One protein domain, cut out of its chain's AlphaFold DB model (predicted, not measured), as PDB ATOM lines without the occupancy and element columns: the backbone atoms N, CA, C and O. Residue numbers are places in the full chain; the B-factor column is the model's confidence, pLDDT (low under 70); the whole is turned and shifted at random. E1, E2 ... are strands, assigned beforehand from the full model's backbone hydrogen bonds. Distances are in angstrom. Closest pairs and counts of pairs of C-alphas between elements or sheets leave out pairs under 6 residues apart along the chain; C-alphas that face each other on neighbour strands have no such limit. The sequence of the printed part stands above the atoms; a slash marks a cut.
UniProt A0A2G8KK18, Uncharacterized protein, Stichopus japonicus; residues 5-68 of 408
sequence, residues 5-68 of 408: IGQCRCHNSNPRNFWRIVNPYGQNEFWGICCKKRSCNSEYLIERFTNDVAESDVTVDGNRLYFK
ATOM      1  N   ILE A   5     145.564  41.949  33.516       64.12
ATOM      2  CA  ILE A   5     145.821  43.353  33.219       64.12
ATOM      3  C   ILE A   5     144.472  43.998  32.905       64.12
ATOM      4  O   ILE A   5     143.829  43.663  31.911       64.12
ATOM      5  N   GLY A   6     144.028  44.896  33.784       73.25
ATOM      6  CA  GLY A   6     142.733  45.573  33.689       73.25
ATOM      7  C   GLY A   6     141.900  45.442  34.963       73.25
ATOM      8  O   GLY A   6     142.295  44.794  35.936       73.25
ATOM      9  N   GLN A   7     140.740  46.090  34.974       82.25
ATOM     10  CA  GLN A   7     139.777  46.006  36.069       82.25
ATOM     11  C   GLN A   7     138.400  45.702  35.499       82.25
ATOM     12  O   GLN A   7     138.010  46.243  34.472       82.25
ATOM     13  N   CYS A   8     137.633  44.870  36.197       83.56
ATOM     14  CA  CYS A   8     136.219  44.720  35.885       83.56
ATOM     15  C   CYS A   8     135.488  46.060  36.077       83.56
ATOM     16  O   CYS A   8     135.864  46.832  36.956       83.56
ATOM     17  N   ARG A   9     134.389  46.299  35.346       79.50
ATOM     18  CA  ARG A   9     133.527  47.495  35.456       79.50
ATOM     19  C   ARG A   9     133.098  47.852  36.881       79.50
ATOM     20  O   ARG A   9     132.862  49.014  37.181       79.50
ATOM     21  N   CYS A  10     133.027  46.880  37.791       80.50
ATOM     22  CA  CYS A  10     132.758  47.135  39.210       80.50
ATOM     23  C   CYS A  10     134.010  47.485  40.042       80.50
ATOM     24  O   CYS A  10     133.988  47.318  41.268       80.50
ATOM     25  N   HIS A  11     135.107  47.856  39.378       85.94
ATOM     26  CA  HIS A  11     136.451  48.100  39.915       85.94
ATOM     27  C   HIS A  11     137.074  46.902  40.646       85.94
ATOM     28  O   HIS A  11     137.965  47.050  41.480       85.94
ATOM     29  N   ASN A  12     136.605  45.684  40.358       83.00
ATOM     30  CA  ASN A  12     137.218  44.481  40.911       83.00
ATOM     31  C   ASN A  12     138.465  44.128  40.096       83.00
ATOM     32  O   ASN A  12     138.364  43.802  38.914       83.00
ATOM     33  N   SER A  13     139.623  44.174  40.746       83.94
ATOM     34  CA  SER A  13     140.925  43.832  40.170       83.94
ATOM     35  C   SER A  13     141.517  42.547  40.753       83.94
ATOM     36  O   SER A  13     142.569  42.105  40.308       83.94
ATOM     37  N   ASN A  14     140.868  41.923  41.744       84.12
ATOM     38  CA  ASN A  14     141.388  40.717  42.381       84.12
ATOM     39  C   ASN A  14     141.094  39.481  41.508       84.12
ATOM     40  O   ASN A  14     139.923  39.101  41.406       84.12
ATOM     41  N   PRO A  15     142.109  38.785  40.960       78.69
ATOM     42  CA  PRO A  15     141.901  37.625  40.086       78.69
ATOM     43  C   PRO A  15     141.126  36.476  40.752       78.69
ATOM     44  O   PRO A  15     140.466  35.690  40.077       78.69
ATOM     45  N   ARG A  16     141.150  36.373  42.090       81.25
ATOM     46  CA  ARG A  16     140.407  35.340  42.842       81.25
ATOM     47  C   ARG A  16     138.895  35.546  42.802       81.25
ATOM     48  O   ARG A  16     138.138  34.587  42.981       81.25
ATOM     49  N   ASN A  17     138.470  36.773  42.525       84.00
ATOM     50  CA  ASN A  17     137.076  37.178  42.421       84.00
ATOM     51  C   ASN A  17     136.530  36.996  40.998       84.00
ATOM     52  O   ASN A  17     135.571  37.670  40.629       84.00
ATOM     53  N   PHE A  18     137.114  36.098  40.200       84.50
ATOM     54  CA  PHE A  18     136.621  35.746  38.872       84.50
ATOM     55  C   PHE A  18     136.487  34.231  38.711       84.50
ATOM     56  O   PHE A  18     137.336  33.456  39.158       84.50
ATOM     57  N   TRP A  19     135.388  33.796  38.102       86.00
ATOM     58  CA  TRP A  19     135.232  32.446  37.575       86.00
ATOM     59  C   TRP A  19     135.920  32.377  36.219       86.00
ATOM     60  O   TRP A  19     135.674  33.237  35.380       86.00
ATOM     61  N   ARG A  20     136.761  31.365  35.989       87.56
ATOM     62  CA  ARG A  20     137.315  31.098  34.655       87.56
ATOM     63  C   ARG A  20     136.323  30.270  33.846       87.56
ATOM     64  O   ARG A  20     135.845  29.237  34.329       87.56
ATOM     65  N   ILE A  21     136.061  30.722  32.627       88.00
ATOM     66  CA  ILE A  21     135.286  30.026  31.605       88.00
ATOM     67  C   ILE A  21     136.310  29.369  30.683       88.00
ATOM     68  O   ILE A  21     137.159  30.039  30.093       88.00
ATOM     69  N   VAL A  22     136.283  28.044  30.637       87.69
ATOM     70  CA  VAL A  22     137.227  27.231  29.866       87.69
ATOM     71  C   VAL A  22     136.447  26.228  29.042       87.69
ATOM     72  O   VAL A  22     135.386  25.779  29.480       87.69
ATOM     73  N   ASN A  23     136.989  25.874  27.884       84.38
ATOM     74  CA  ASN A  23     136.475  24.803  27.056       84.38
ATOM     75  C   ASN A  23     136.447  23.500  27.868       84.38
ATOM     76  O   ASN A  23     137.511  23.005  28.254       84.38
ATOM     77  N   PRO A  24     135.265  22.919  28.115       71.88
ATOM     78  CA  PRO A  24     135.156  21.678  28.861       71.88
ATOM     79  C   PRO A  24     135.531  20.447  28.028       71.88
ATOM     80  O   PRO A  24     135.505  19.352  28.571       71.88
ATOM     81  N   TYR A  25     135.870  20.584  26.742       78.81
ATOM     82  CA  TYR A  25     136.163  19.455  25.844       78.81
ATOM     83  C   TYR A  25     137.492  19.580  25.085       78.81
ATOM     84  O   TYR A  25     138.034  18.582  24.620       78.81
ATOM     85  N   GLY A  26     138.052  20.784  24.975       63.44
ATOM     86  CA  GLY A  26     139.332  21.032  24.313       63.44
ATOM     87  C   GLY A  26     140.378  21.527  25.298       63.44
ATOM     88  O   GLY A  26     140.277  22.665  25.730       63.44
ATOM     89  N   GLN A  27     141.360  20.687  25.649       70.12
ATOM     90  CA  GLN A  27     142.630  21.011  26.343       70.12
ATOM     91  C   GLN A  27     142.596  22.086  27.463       70.12
ATOM     92  O   GLN A  27     143.624  22.690  27.760       70.12
ATOM     93  N   ASN A  28     141.454  22.329  28.118       72.94
ATOM     94  CA  ASN A  28     141.229  23.492  28.990       72.94
ATOM     95  C   ASN A  28     141.525  24.855  28.322       72.94
ATOM     96  O   ASN A  28     142.011  25.774  28.987       72.94
ATOM     97  N   GLU A  29     141.229  24.999  27.026       86.81
ATOM     98  CA  GLU A  29     141.332  26.268  26.292       86.81
ATOM     99  C   GLU A  29     140.560  27.367  27.039       86.81
ATOM    100  O   GLU A  29     139.415  27.182  27.456       86.81
ATOM    101  N   PHE A  30     141.190  28.518  27.244       88.50
ATOM    102  CA  PHE A  30     140.608  29.620  28.000       88.50
ATOM    103  C   PHE A  30     139.678  30.465  27.129       88.50
ATOM    104  O   PHE A  30     140.089  30.963  26.087       88.50
ATOM    105  N   TRP A  31     138.431  30.649  27.568       90.44
ATOM    106  CA  TRP A  31     137.401  31.371  26.810       90.44
ATOM    107  C   TRP A  31     136.978  32.686  27.442       90.44
ATOM    108  O   TRP A  31     136.403  33.528  26.758       90.44
ATOM    109  N   GLY A  32     137.245  32.880  28.731       90.44
ATOM    110  CA  GLY A  32     136.909  34.129  29.391       90.44
ATOM    111  C   GLY A  32     136.817  34.036  30.902       90.44
ATOM    112  O   GLY A  32     137.227  33.055  31.532       90.44
ATOM    113  N   ILE A  33     136.256  35.087  31.489       89.31
ATOM    114  CA  ILE A  33     136.034  35.219  32.924       89.31
ATOM    115  C   ILE A  33     134.655  35.799  33.228       89.31
ATOM    116  O   ILE A  33     134.104  36.581  32.460       89.31
ATOM    117  N   CYS A  34     134.131  35.481  34.407       86.94
ATOM    118  CA  CYS A  34     132.944  36.122  34.963       86.94
ATOM    119  C   CYS A  34     133.246  36.634  36.374       86.94
ATOM    120  O   CYS A  34     133.807  35.913  37.202       86.94
ATOM    121  N   CYS A  35     132.896  37.886  36.663       84.00
ATOM    122  CA  CYS A  35     133.095  38.484  37.981       84.00
ATOM    123  C   CYS A  35     132.245  37.764  39.046       84.00
ATOM    124  O   CYS A  35     131.042  37.619  38.884       84.00
ATOM    125  N   LYS A  36     132.848  37.357  40.169       81.00
ATOM    126  CA  LYS A  36     132.153  36.727  41.313       81.00
ATOM    127  C   LYS A  36     131.382  37.722  42.175       81.00
ATOM    128  O   LYS A  36     130.604  37.330  43.040       81.00
ATOM    129  N   LYS A  37     131.643  39.024  42.017       75.69
ATOM    130  CA  LYS A  37     130.976  40.043  42.827       75.69
ATOM    131  C   LYS A  37     129.501  40.065  42.443       75.69
ATOM    132  O   LYS A  37     129.161  40.472  41.335       75.69
ATOM    133  N   ARG A  38     128.643  39.699  43.397       66.69
ATOM    134  CA  ARG A  38     127.185  39.597  43.234       66.69
ATOM    135  C   ARG A  38     126.541  40.825  42.592       66.69
ATOM    136  O   ARG A  38     125.628  40.692  41.796       66.69
ATOM    137  N   SER A  39     127.017  42.022  42.929       65.50
ATOM    138  CA  SER A  39     126.495  43.279  42.379       65.50
ATOM    139  C   SER A  39     126.957  43.573  40.944       65.50
ATOM    140  O   SER A  39     126.716  44.670  40.456       65.50
ATOM    141  N   CYS A  40     127.729  42.681  40.324       75.00
ATOM    142  CA  CYS A  40     128.382  42.907  39.044       75.00
ATOM    143  C   CYS A  40     128.116  41.763  38.073       75.00
ATOM    144  O   CYS A  40     127.462  41.995  37.067       75.00
ATOM    145  N   ASN A  41     128.633  40.558  38.353       72.69
ATOM    146  CA  ASN A  41     128.513  39.383  37.478       72.69
ATOM    147  C   ASN A  41     128.856  39.616  35.990       72.69
ATOM    148  O   ASN A  41     128.457  38.834  35.132       72.69
ATOM    149  N   SER A  42     129.613  40.672  35.682       81.12
ATOM    150  CA  SER A  42     130.033  40.992  34.321       81.12
ATOM    151  C   SER A  42     130.841  39.847  33.727       81.12
ATOM    152  O   SER A  42     131.745  39.311  34.381       81.12
ATOM    153  N   GLU A  43     130.509  39.497  32.491       85.69
ATOM    154  CA  GLU A  43     131.163  38.455  31.717       85.69
ATOM    155  C   GLU A  43     132.072  39.078  30.656       85.69
ATOM    156  O   GLU A  43     131.696  40.033  29.975       85.69
ATOM    157  N   TYR A  44     133.278  38.531  30.536       87.56
ATOM    158  CA  TYR A  44     134.274  38.937  29.555       87.56
ATOM    159  C   TYR A  44     134.724  37.691  28.805       87.56
ATOM    160  O   TYR A  44     135.209  36.745  29.430       87.56
ATOM    161  N   LEU A  45     134.558  37.678  27.487       89.31
ATOM    162  CA  LEU A  45     134.831  36.523  26.634       89.31
ATOM    163  C   LEU A  45     135.873  36.870  25.570       89.31
ATOM    164  O   LEU A  45     136.114  38.035  25.278       89.31
ATOM    165  N   ILE A  46     136.500  35.854  24.988       90.12
ATOM    166  CA  ILE A  46     137.309  36.022  23.776       90.12
ATOM    167  C   ILE A  46     136.438  36.469  22.589       90.12
ATOM    168  O   ILE A  46     135.246  36.168  22.538       90.12
ATOM    169  N   GLU A  47     137.063  37.139  21.618       86.88
ATOM    170  CA  GLU A  47     136.411  37.826  20.488       86.88
ATOM    171  C   GLU A  47     135.360  36.979  19.757       86.88
ATOM    172  O   GLU A  47     134.273  37.458  19.457       86.88
ATOM    173  N   ARG A  48     135.631  35.686  19.538       86.25
ATOM    174  CA  ARG A  48     134.718  34.787  18.808       86.25
ATOM    175  C   ARG A  48     133.341  34.588  19.456       86.25
ATOM    176  O   ARG A  48     132.474  33.994  18.832       86.25
ATOM    177  N   PHE A  49     133.161  35.003  20.710       85.56
ATOM    178  CA  PHE A  49     131.892  34.899  21.439       85.56
ATOM    179  C   PHE A  49     131.218  36.262  21.675       85.56
ATOM    180  O   PHE A  49     130.238  36.345  22.425       85.56
ATOM    181  N   THR A  50     131.743  37.333  21.072       78.31
ATOM    182  CA  THR A  50     131.223  38.696  21.197       78.31
ATOM    183  C   THR A  50     130.987  39.292  19.816       78.31
ATOM    184  O   THR A  50     131.930  39.454  19.051       78.31
ATOM    185  N   ASN A  51     129.735  39.638  19.510       67.19
ATOM    186  CA  ASN A  51     129.378  40.214  18.209       67.19
ATOM    187  C   ASN A  51     129.719  41.712  18.111       67.19
ATOM    188  O   ASN A  51     129.972  42.205  17.017       67.19
ATOM    189  N   ASP A  52     129.783  42.409  19.251       63.06
ATOM    190  CA  ASP A  52     130.123  43.830  19.336       63.06
ATOM    191  C   ASP A  52     131.511  44.005  19.945       63.06
ATOM    192  O   ASP A  52     131.702  43.967  21.164       63.06
ATOM    193  N   VAL A  53     132.499  44.202  19.075       57.81
ATOM    194  CA  VAL A  53     133.895  44.443  19.454       57.81
ATOM    195  C   VAL A  53     134.061  45.909  19.877       57.81
ATOM    196  O   VAL A  53     134.762  46.690  19.235       57.81
ATOM    197  N   ALA A  54     133.393  46.318  20.958       54.44
ATOM    198  CA  ALA A  54     133.862  47.476  21.714       54.44
ATOM    199  C   ALA A  54     135.239  47.131  22.314       54.44
ATOM    200  O   ALA A  54     135.546  45.956  22.508       54.44
ATOM    201  N   GLU A  55     136.093  48.131  22.538       61.28
ATOM    202  CA  GLU A  55     137.490  47.963  22.966       61.28
ATOM    203  C   GLU A  55     137.697  46.853  24.018       61.28
ATOM    204  O   GLU A  55     136.868  46.625  24.897       61.28
ATOM    205  N   SER A  56     138.824  46.137  23.934       66.25
ATOM    206  CA  SER A  56     139.147  45.084  24.902       66.25
ATOM    207  C   SER A  56     139.224  45.660  26.319       66.25
ATOM    208  O   SER A  56     140.133  46.440  26.607       66.25
ATOM    209  N   ASP A  57     138.325  45.226  27.200       71.19
ATOM    210  CA  ASP A  57     138.204  45.755  28.562       71.19
ATOM    211  C   ASP A  57     139.258  45.158  29.517       71.19
ATOM    212  O   ASP A  57     139.659  45.798  30.492       71.19
ATOM    213  N   VAL A  58     139.714  43.919  29.270       80.62
ATOM    214  CA  VAL A  58     140.657  43.195  30.147       80.62
ATOM    215  C   VAL A  58     141.559  42.263  29.327       80.62
ATOM    216  O   VAL A  58     141.127  41.682  28.335       80.62
ATOM    217  N   THR A  59     142.808  42.066  29.755       84.00
ATOM    218  CA  THR A  59     143.697  41.008  29.242       84.00
ATOM    219  C   THR A  59     144.006  39.994  30.344       84.00
ATOM    220  O   THR A  59     144.349  40.377  31.463       84.00
ATOM    221  N   VAL A  60     143.894  38.699  30.040       83.75
ATOM    222  CA  VAL A  60     144.199  37.599  30.972       83.75
ATOM    223  C   VAL A  60     145.047  36.552  30.269       83.75
ATOM    224  O   VAL A  60     144.633  36.013  29.244       83.75
ATOM    225  N   ASP A  61     146.216  36.234  30.827       83.31
ATOM    226  CA  ASP A  61     147.139  35.236  30.260       83.31
ATOM    227  C   ASP A  61     147.448  35.500  28.767       83.31
ATOM    228  O   ASP A  61     147.455  34.586  27.947       83.31
ATOM    229  N   GLY A  62     147.615  36.776  28.397       82.81
ATOM    230  CA  GLY A  62     147.853  37.214  27.014       82.81
ATOM    231  C   GLY A  62     146.618  37.233  26.101       82.81
ATOM    232  O   GLY A  62     146.710  37.708  24.973       82.81
ATOM    233  N   ASN A  63     145.454  36.776  26.575       84.81
ATOM    234  CA  ASN A  63     144.206  36.793  25.813       84.81
ATOM    235  C   ASN A  63     143.449  38.096  26.058       84.81
ATOM    236  O   ASN A  63     143.161  38.442  27.208       84.81
ATOM    237  N   ARG A  64     143.088  38.794  24.978       87.94
ATOM    238  CA  ARG A  64     142.196  39.957  25.035       87.94
ATOM    239  C   ARG A  64     140.768  39.477  25.255       87.94
ATOM    240  O   ARG A  64     140.289  38.604  24.533       87.94
ATOM    241  N   LEU A  65     140.116  40.041  26.263       87.75
ATOM    242  CA  LEU A  65     138.738  39.741  26.609       87.75
ATOM    243  C   LEU A  65     137.866  40.970  26.374       87.75
ATOM    244  O   LEU A  65     138.225  42.098  26.719       87.75
ATOM    245  N   TYR A  66     136.701  40.704  25.814       86.31
ATOM    246  CA  TYR A  66     135.704  41.672  25.413       86.31
ATOM    247  C   TYR A  66     134.517  41.519  26.343       86.31
ATOM    248  O   TYR A  66     134.071  40.406  26.636       86.31
ATOM    249  N   PHE A  67     134.037  42.639  26.866       81.00
ATOM    250  CA  PHE A  67     132.863  42.627  27.713       81.00
ATOM    251  C   PHE A  67     131.651  42.221  26.887       81.00
ATOM    252  O   PHE A  67     131.292  42.890  25.919       81.00
ATOM    253  N   LYS A  68     131.001  41.129  27.292       76.75
ATOM    254  CA  LYS A  68     129.718  40.765  26.715       76.75
ATOM    255  C   LYS A  68     128.683  41.694  27.327       76.75
ATOM    256  O   LYS A  68     128.317  41.535  28.493       76.75
TER     257      LYS A  68
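What this domain is: This is residues 5 to 68 of the 408 residues of an uncharacterized protein of Stichopus japonicus (UniProt A0A2G8KK18). One small sheet of five short strands, strongly twisted, curls like part of a barrel amid long loops with little regular structure. The meander E1, E2, E3, each strand the antiparallel neighbour of the one before, continues into the hairpin E4, E5: sheet order E1, E2, E3, E5, E4, antiparallel. The 64 printed residues, all strand by class, hold 22 in named elements; the whole is compact, radius of gyration of the C-alphas 11.2 A, spanning 30 by 24 by 19 A.

How they stand to each other: Start at residues 5 to 6, paired antiparallel with 58 to 59 of E4, residues 58 to 60. Next, E1, residues 18 to 22, forms a hairpin with E2, residues 30 to 35; N 19 and O 34, 2.8 A, are within hydrogen-bond range, as are N 33 and O 44, 2.8 A, in the hairpin of E2 and E3, residues 43 to 45. E5, residues 63 to 67, is staggered: N 66 and O 45 of E3, and N 65 and O 58 of E4, are each 2.8 A apart.

Where its parts are: Find C-alpha 18 at (136.621, 35.746, 38.872); E1 runs 12.4 A, E2 15.3 A. E5 runs 12.9 A to C-alpha 67 at (132.863, 42.627, 27.713).

The domain as a whole: The printed part has no cut; the link E3 to E4 is long. Look for pLDDT under 70 at residues 5, 26, 38 to 39 and 51 to 56.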